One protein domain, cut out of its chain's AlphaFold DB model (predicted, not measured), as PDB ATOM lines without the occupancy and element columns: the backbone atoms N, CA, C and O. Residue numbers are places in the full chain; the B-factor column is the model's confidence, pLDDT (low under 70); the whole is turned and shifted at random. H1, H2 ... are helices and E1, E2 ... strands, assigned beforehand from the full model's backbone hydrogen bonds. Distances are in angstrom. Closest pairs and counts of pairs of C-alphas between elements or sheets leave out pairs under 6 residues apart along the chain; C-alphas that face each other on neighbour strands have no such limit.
ATOM      1  N   ILE A 583      46.731  62.687 -49.021       83.56
ATOM      2  CA  ILE A 583      45.889  61.509 -48.777       83.56
ATOM      3  C   ILE A 583      46.751  60.245 -48.744       83.56
ATOM      4  O   ILE A 583      46.692  59.504 -47.770       83.56
ATOM      5  N   GLU A 584      47.624  60.046 -49.734       86.25
ATOM      6  CA  GLU A 584      48.526  58.884 -49.772       86.25
ATOM      7  C   GLU A 584      49.461  58.841 -48.556       86.25
ATOM      8  O   GLU A 584      49.681  57.780 -47.970       86.25
ATOM      9  N   ASN A 585      49.960  60.002 -48.118       87.12
ATOM     10  CA  ASN A 585      50.762  60.103 -46.899       87.12
ATOM     11  C   ASN A 585      49.953  59.782 -45.632       87.12
ATOM     12  O   ASN A 585      50.477  59.140 -44.719       87.12
ATOM     13  N   ALA A 586      48.693  60.220 -45.556       86.44
ATOM     14  CA  ALA A 586      47.824  59.945 -44.415       86.44
ATOM     15  C   ALA A 586      47.453  58.455 -44.324       86.44
ATOM     16  O   ALA A 586      47.558  57.867 -43.244       86.44
ATOM     17  N   ASP A 587      47.105  57.830 -45.449       86.50
ATOM     18  CA  ASP A 587      46.754  56.410 -45.518       86.50
ATOM     19  C   ASP A 587      47.957  55.524 -45.175       86.50
ATOM     20  O   ASP A 587      47.851  54.618 -44.341       86.50
ATOM     21  N   ALA A 588      49.138  55.832 -45.725       84.38
ATOM     22  CA  ALA A 588      50.370  55.112 -45.407       84.38
ATOM     23  C   ALA A 588      50.724  55.192 -43.910       84.38
ATOM     24  O   ALA A 588      51.174  54.208 -43.314       84.38
ATOM     25  N   LEU A 589      50.493  56.347 -43.274       87.56
ATOM     26  CA  LEU A 589      50.750  56.537 -41.848       87.56
ATOM     27  C   LEU A 589      49.759  55.753 -40.976       87.56
ATOM     28  O   LEU A 589      50.172  55.131 -39.992       87.56
ATOM     29  N   LEU A 590      48.471  55.761 -41.331       87.56
ATOM     30  CA  LEU A 590      47.428  55.048 -40.594       87.56
ATOM     31  C   LEU A 590      47.633  53.532 -40.664       87.56
ATOM     32  O   LEU A 590      47.620  52.871 -39.626       87.56
ATOM     33  N   ILE A 591      47.908  52.997 -41.857       84.12
ATOM     34  CA  ILE A 591      48.188  51.570 -42.066       84.12
ATOM     35  C   ILE A 591      49.393  51.131 -41.230       84.12
ATOM     36  O   ILE A 591      49.328  50.128 -40.518       84.12
ATOM     37  N   ARG A 592      50.482  51.910 -41.249       85.12
ATOM     38  CA  ARG A 592      51.675  51.611 -40.448       85.12
ATOM     39  C   ARG A 592      51.369  51.608 -38.951       85.12
ATOM     40  O   ARG A 592      51.839  50.735 -38.228       85.12
ATOM     41  N   ASN A 593      50.596  52.582 -38.477       88.12
ATOM     42  CA  ASN A 593      50.261  52.685 -37.060       88.12
ATOM     43  C   ASN A 593      49.377  51.518 -36.599       88.12
ATOM     44  O   ASN A 593      49.654  50.949 -35.548       88.12
ATOM     45  N   VAL A 594      48.373  51.121 -37.388       85.38
ATOM     46  CA  VAL A 594      47.525  49.952 -37.087       85.38
ATOM     47  C   VAL A 594      48.359  48.672 -37.073       85.38
ATOM     48  O   VAL A 594      48.325  47.937 -36.090       85.38
ATOM     49  N   SER A 595      49.191  48.456 -38.095       84.00
ATOM     50  CA  SER A 595      50.076  47.287 -38.166       84.00
ATOM     51  C   SER A 595      51.009  47.192 -36.953       84.00
ATOM     52  O   SER A 595      51.156  46.123 -36.363       84.00
ATOM     53  N   ASN A 596      51.577  48.317 -36.507       85.56
ATOM     54  CA  ASN A 596      52.435  48.348 -35.321       85.56
ATOM     55  C   ASN A 596      51.682  48.007 -34.028       85.56
ATOM     56  O   ASN A 596      52.231  47.315 -33.168       85.56
ATOM     57  N   VAL A 597      50.442  48.486 -33.879       86.50
ATOM     58  CA  VAL A 597      49.601  48.193 -32.707       86.50
ATOM     59  C   VAL A 597      49.270  46.702 -32.657       86.50
ATOM     60  O   VAL A 597      49.451  46.067 -31.622       86.50
ATOM     61  N   GLU A 598      48.878  46.112 -33.781       86.50
ATOM     62  CA  GLU A 598      48.546  44.685 -33.858       86.50
ATOM     63  C   GLU A 598      49.778  43.777 -33.767       86.50
ATOM     64  O   GLU A 598      49.685  42.627 -33.349       86.50
ATOM     65  N   ALA A 599      50.964  44.249 -34.149       81.38
ATOM     66  CA  ALA A 599      52.191  43.468 -34.008       81.38
ATOM     67  C   ALA A 599      52.653  43.329 -32.550       81.38
ATOM     68  O   ALA A 599      53.309  42.346 -32.209       81.38
ATOM     69  N   THR A 600      52.339  44.311 -31.701       82.56
ATOM     70  CA  THR A 600      52.944  44.469 -30.365       82.56
ATOM     71  C   THR A 600      51.954  44.336 -29.205       82.56
ATOM     72  O   THR A 600      52.369  44.301 -28.046       82.56
ATOM     73  N   ALA A 601      50.654  44.257 -29.489       83.25
ATOM     74  CA  ALA A 601      49.610  44.156 -28.480       83.25
ATOM     75  C   ALA A 601      49.702  42.855 -27.655       83.25
ATOM     76  O   ALA A 601      49.740  41.755 -28.197       83.25
ATOM     77  N   ALA A 602      49.685  42.992 -26.325       79.38
ATOM     78  CA  ALA A 602      49.641  41.865 -25.393       79.38
ATOM     79  C   ALA A 602      48.320  41.076 -25.514       79.38
ATOM     80  O   ALA A 602      47.282  41.641 -25.875       79.38
ATOM     81  N   GLU A 603      48.337  39.784 -25.175       75.50
ATOM     82  CA  GLU A 603      47.178  38.888 -25.343       75.50
ATOM     83  C   GLU A 603      45.925  39.353 -24.586       75.50
ATOM     84  O   GLU A 603      44.821  39.210 -25.103       75.50
ATOM     85  N   ASP A 604      46.087  40.008 -23.436       77.00
ATOM     86  CA  ASP A 604      44.965  40.487 -22.612       77.00
ATOM     87  C   ASP A 604      44.503  41.908 -22.997       77.00
ATOM     88  O   ASP A 604      43.696  42.536 -22.307       77.00
ATOM     89  N   SER A 605      45.047  42.469 -24.082       82.88
ATOM     90  CA  SER A 605      44.733  43.830 -24.513       82.88
ATOM     91  C   SER A 605      43.395  43.924 -25.251       82.88
ATOM     92  O   SER A 605      42.945  42.998 -25.927       82.88
ATOM     93  N   LEU A 606      42.801  45.120 -25.209       80.06
ATOM     94  CA  LEU A 606      41.626  45.473 -26.012       80.06
ATOM     95  C   LEU A 606      41.823  45.202 -27.514       80.06
ATOM     96  O   LEU A 606      40.878  44.782 -28.170       80.06
ATOM     97  N   CYS A 607      43.035  45.395 -28.049       82.31
ATOM     98  CA  CYS A 607      43.357  45.082 -29.445       82.31
ATOM     99  C   CYS A 607      43.143  43.590 -29.739       82.31
ATOM    100  O   CYS A 607      42.424  43.253 -30.674       82.31
ATOM    101  N   THR A 608      43.662  42.701 -28.889       80.31
ATOM    102  CA  THR A 608      43.479  41.249 -29.028       80.31
ATOM    103  C   THR A 608      42.012  40.841 -28.909       80.31
ATOM    104  O   THR A 608      41.551  40.017 -29.692       80.31
ATOM    105  N   ILE A 609      41.252  41.452 -27.995       78.75
ATOM    106  CA  ILE A 609      39.810  41.194 -27.831       78.75
ATOM    107  C   ILE A 609      39.024  41.616 -29.083       78.75
ATOM    108  O   ILE A 609      38.142  40.889 -29.535       78.75
ATOM    109  N   VAL A 610      39.349  42.776 -29.661       82.38
ATOM    110  CA  VAL A 610      38.713  43.276 -30.890       82.38
ATOM    111  C   VAL A 610      39.060  42.384 -32.082       82.38
ATOM    112  O   VAL A 610      38.160  41.970 -32.810       82.38
ATOM    113  N   LEU A 611      40.331  42.013 -32.249       84.44
ATOM    114  CA  LEU A 611      40.757  41.076 -33.291       84.44
ATOM    115  C   LEU A 611      40.072  39.708 -33.135       84.44
ATOM    116  O   LEU A 611      39.616  39.134 -34.124       84.44
ATOM    117  N   ALA A 612      39.903  39.230 -31.895       75.19
ATOM    118  CA  ALA A 612      39.226  37.972 -31.574       75.19
ATOM    119  C   ALA A 612      37.728  37.970 -31.881       75.19
ATOM    120  O   ALA A 612      37.148  36.900 -32.023       75.19
ATOM    121  N   ALA A 613      37.092  39.138 -31.982       77.50
ATOM    122  CA  ALA A 613      35.701  39.266 -32.407       77.50
ATOM    123  C   ALA A 613      35.564  39.422 -33.931       77.50
ATOM    124  O   ALA A 613      34.531  39.055 -34.488       77.50
ATOM    125  N   LEU A 614      36.591  39.965 -34.595       81.75
ATOM    126  CA  LEU A 614      36.570  40.280 -36.025       81.75
ATOM    127  C   LEU A 614      36.951  39.081 -36.899       81.75
ATOM    128  O   LEU A 614      36.163  38.678 -37.751       81.75
ATOM    129  N   HIS A 615      38.141  38.507 -36.697       79.50
ATOM    130  CA  HIS A 615      38.674  37.448 -37.556       79.50
ATOM    131  C   HIS A 615      39.343  36.355 -36.722       79.50
ATOM    132  O   HIS A 615      40.493  36.472 -36.293       79.50
ATOM    133  N   TRP A 616      38.617  35.258 -36.526       85.25
ATOM    134  CA  TRP A 616      39.096  34.089 -35.802       85.25
ATOM    135  C   TRP A 616      38.646  32.793 -36.469       85.25
ATOM    136  O   TRP A 616      37.657  32.749 -37.200       85.25
ATOM    137  N   THR A 617      39.363  31.712 -36.182       81.88
ATOM    138  CA  THR A 617      38.990  30.358 -36.606       81.88
ATOM    139  C   THR A 617      39.212  29.374 -35.468       81.88
ATOM    140  O   THR A 617      40.272  29.404 -34.846       81.88
ATOM    141  N   LEU A 618      38.256  28.476 -35.214       80.88
ATOM    142  CA  LEU A 618      38.419  27.357 -34.282       80.88
ATOM    143  C   LEU A 618      38.667  26.071 -35.076       80.88
ATOM    144  O   LEU A 618      37.833  25.671 -35.887       80.88
ATOM    145  N   SER A 619      39.803  25.422 -34.834       79.94
ATOM    146  CA  SER A 619      40.132  24.118 -35.408       79.94
ATOM    147  C   SER A 619      40.468  23.143 -34.286       79.94
ATOM    148  O   SER A 619      41.430  23.333 -33.537       79.94
ATOM    149  N   GLY A 620      39.634  22.114 -34.121       74.75
ATOM    150  CA  GLY A 620      39.696  21.226 -32.962       74.75
ATOM    151  C   GLY A 620      39.482  22.004 -31.663       74.75
ATOM    152  O   GLY A 620      38.425  22.596 -31.461       74.75
ATOM    153  N   THR A 621      40.496  22.016 -30.798       75.75
ATOM    154  CA  THR A 621      40.486  22.764 -29.533       75.75
ATOM    155  C   THR A 621      41.217  24.106 -29.609       75.75
ATOM    156  O   THR A 621      41.225  24.822 -28.615       75.75
ATOM    157  N   THR A 622      41.831  24.469 -30.744       79.75
ATOM    158  CA  THR A 622      42.644  25.695 -30.871       79.75
ATOM    159  C   THR A 622      41.891  26.785 -31.626       79.75
ATOM    160  O   THR A 622      41.548  26.626 -32.799       79.75
ATOM    161  N   LEU A 623      41.647  27.902 -30.950       81.06
ATOM    162  CA  LEU A 623      41.150  29.150 -31.509       81.06
ATOM    163  C   LEU A 623      42.341  30.014 -31.940       81.06
ATOM    164  O   LEU A 623      43.138  30.401 -31.091       81.06
ATOM    165  N   THR A 624      42.437  30.364 -33.218       85.06
ATOM    166  CA  THR A 624      43.433  31.318 -33.734       85.06
ATOM    167  C   THR A 624      42.754  32.631 -34.087       85.06
ATOM    168  O   THR A 624      41.753  32.632 -34.799       85.06
ATOM    169  N   ILE A 625      43.316  33.738 -33.613       85.81
ATOM    170  CA  ILE A 625      42.889  35.114 -33.869       85.81
ATOM    171  C   ILE A 625      43.876  35.732 -34.863       85.81
ATOM    172  O   ILE A 625      45.083  35.580 -34.670       85.81
ATOM    173  N   TYR A 626      43.398  36.430 -35.895       86.25
ATOM    174  CA  TYR A 626      44.231  37.068 -36.925       86.25
ATOM    175  C   TYR A 626      44.243  38.595 -36.797       86.25
ATOM    176  O   TYR A 626      43.331  39.190 -36.225       86.25
ATOM    177  N   ARG A 627      45.287  39.224 -37.343       87.50
ATOM    178  CA  ARG A 627      45.404  40.680 -37.530       87.50
ATOM    179  C   ARG A 627      44.364  41.206 -38.530       87.50
ATOM    180  O   ARG A 627      43.695  40.420 -39.205       87.50
ATOM    181  N   THR A 628      44.213  42.528 -38.658       83.25
ATOM    182  CA  THR A 628      43.201  43.123 -39.561       83.25
ATOM    183  C   THR A 628      43.431  42.822 -41.040       83.25
ATOM    184  O   THR A 628      42.480  42.898 -41.815       83.25
ATOM    185  N   ASP A 629      44.636  42.396 -41.433       82.12
ATOM    186  CA  ASP A 629      44.916  41.882 -42.783       82.12
ATOM    187  C   ASP A 629      44.245  40.526 -43.097       82.12
ATOM    188  O   ASP A 629      44.264  40.080 -44.244       82.12
ATOM    189  N   GLY A 630      43.659  39.861 -42.093       77.38
ATOM    190  CA  GLY A 630      42.908  38.612 -42.231       77.38
ATOM    191  C   GLY A 630      43.753  37.367 -42.518       77.38
ATOM    192  O   GLY A 630      43.187  36.301 -42.750       77.38
ATOM    193  N   SER A 631      45.085  37.471 -42.507       81.06
ATOM    194  CA  SER A 631      45.987  36.369 -42.874       81.06
ATOM    195  C   SER A 631      47.117  36.134 -41.873       81.06
ATOM    196  O   SER A 631      47.573  34.998 -41.723       81.06
ATOM    197  N   THR A 632      47.536  37.160 -41.134       84.00
ATOM    198  CA  THR A 632      48.650  37.057 -40.189       84.00
ATOM    199  C   THR A 632      48.136  36.705 -38.787       84.00
ATOM    200  O   THR A 632      47.330  37.460 -38.241       84.00
ATOM    201  N   PRO A 633      48.566  35.589 -38.159       82.44
ATOM    202  CA  PRO A 633      48.118  35.231 -36.813       82.44
ATOM    203  C   PRO A 633      48.544  36.277 -35.777       82.44
ATOM    204  O   PRO A 633      49.695  36.720 -35.759       82.44
ATOM    205  N   HIS A 634      47.605  36.652 -34.913       82.75
ATOM    206  CA  HIS A 634      47.801  37.559 -33.786       82.75
ATOM    207  C   HIS A 634      47.995  36.797 -32.467       82.75
ATOM    208  O   HIS A 634      48.984  37.025 -31.780       82.75
ATOM    209  N   ALA A 635      47.093  35.864 -32.131       81.88
ATOM    210  CA  ALA A 635      47.165  35.058 -30.903       81.88
ATOM    211  C   ALA A 635      46.416  33.717 -31.040       81.88
ATOM    212  O   ALA A 635      45.521  33.585 -31.877       81.88
ATOM    213  N   THR A 636      46.736  32.727 -30.199       84.69
ATOM    214  CA  THR A 636      46.053  31.415 -30.164       84.69
ATOM    215  C   THR A 636      45.608  31.043 -28.750       84.69
ATOM    216  O   THR A 636      46.399  31.155 -27.818       84.69
ATOM    217  N   LYS A 637      44.374  30.555 -28.582       77.75
ATOM    218  CA  LYS A 637      43.781  30.134 -27.295       77.75
ATOM    219  C   LYS A 637      43.131  28.749 -27.397       77.75
ATOM    220  O   LYS A 637      42.849  28.275 -28.491       77.75
ATOM    221  N   THR A 638      42.886  28.091 -26.263       79.56
ATOM    222  CA  THR A 638      42.247  26.758 -26.214       79.56
ATOM    223  C   THR A 638      40.774  26.877 -25.807       79.56
ATOM    224  O   THR A 638      40.473  27.627 -24.884       79.56
ATOM    225  N   ALA A 639      39.860  26.144 -26.455       71.75
ATOM    226  CA  ALA A 639      38.420  26.154 -26.151       71.75
ATOM    227  C   ALA A 639      37.915  24.813 -25.565       71.75
ATOM    228  O   ALA A 639      38.293  23.744 -26.050       71.75
TER     229      ALA A 639
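AT A GLANCE: This is residues 583 to 639 of the 652 residues of an uncharacterized protein of Gammaproteobacteria bacterium RIFCSPHIGHO2_12_FULL_63_22 (UniProt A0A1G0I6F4). A small three-stranded antiparallel sheet has the short helix H2 crossing over one of its faces, while the long helix H1 runs away from this body as an arm. Residues 583 to 593 of H1 stick out, and this arm makes much of the length. The printed part has 57 residues, with H1, H2, E1, E2 and E3 in that order along the chain; the sheet's order is E1, E2, E3, and the class is mixed, helices and strands. The whole is only just loose, close to compact, with a radius of gyration of the C-alphas of 12.7 A and spans of 43 by 19 by 14 A.

IN THESE COORDINATES: Begin with the sheet: find C-alpha 616 at (39.096, 34.089, -35.802), where E1 begins and runs to residue 619, over 10.0 A. E2 takes residues 622 to 626 and measures 13.0 A. E3 takes residues 633 to 638, measures 14.8 A and ends at C-alpha 638, at (42.247, 26.758, -26.214). H2 holds residues 606 to 614, 12.4 A from first to last C-alpha. For H1, find C-alpha 583 at (45.889, 61.509, -48.777); from there the helix runs 26.1 A to residue 600.

HOW THE PARTS SIT: Look first at the inner strand E2, between the edge strands E1 and E3. The three form a meander, each strand the antiparallel neighbour of the one before. In the hairpin of E1 and E2, with 155 degrees between their directions, N 617 and O 624 are within hydrogen-bond range at 2.9 A. In the hairpin of E2 and E3, at 157 degrees, N 623 and O 637 are 2.8 A apart, as are N 637 and O 623. H2 is on the sheet at a height of 8.4 A, over E2 and only just over E3, on which 3 of its C-alphas fall. It runs across the strands, at 79 degrees to E2 on the local plane; its closest C-alphas to E2 are those of Ala 612 and Ile 625, 5.2 A apart. H1 only grazes the sheet, with its residues 598 to 600; the C-alphas of Glu 598 and His 634 of E3, the closest pair, are 7.2 A apart. H1 and H2 only just touch, and only at the corner by their link, with 3 pairs of C-alphas within 8 A, the closest being Glu 598 and Cys 607 at 6.8 A. H1 touches H2 with its residues 597 to 598 alone. Their lines are about perpendicular, at 78 degrees. In H1 and H2 every O i to N i+4 pair is within hydrogen-bond range.

THE WHOLE: The two C-alphas farthest apart are those of Ile 583 and Gly 620, at 43.7 A. Without residues 583 to 593, which stand free, the body spans 30 by 20 by 14 A. The printed part has no cut; the links from H1 to H2, H2 to E1 and E1 to E2 are tight, and that from E2 to E3 is short. The mean pLDDT of the printed part is 82.3, and no printed residue is under 70.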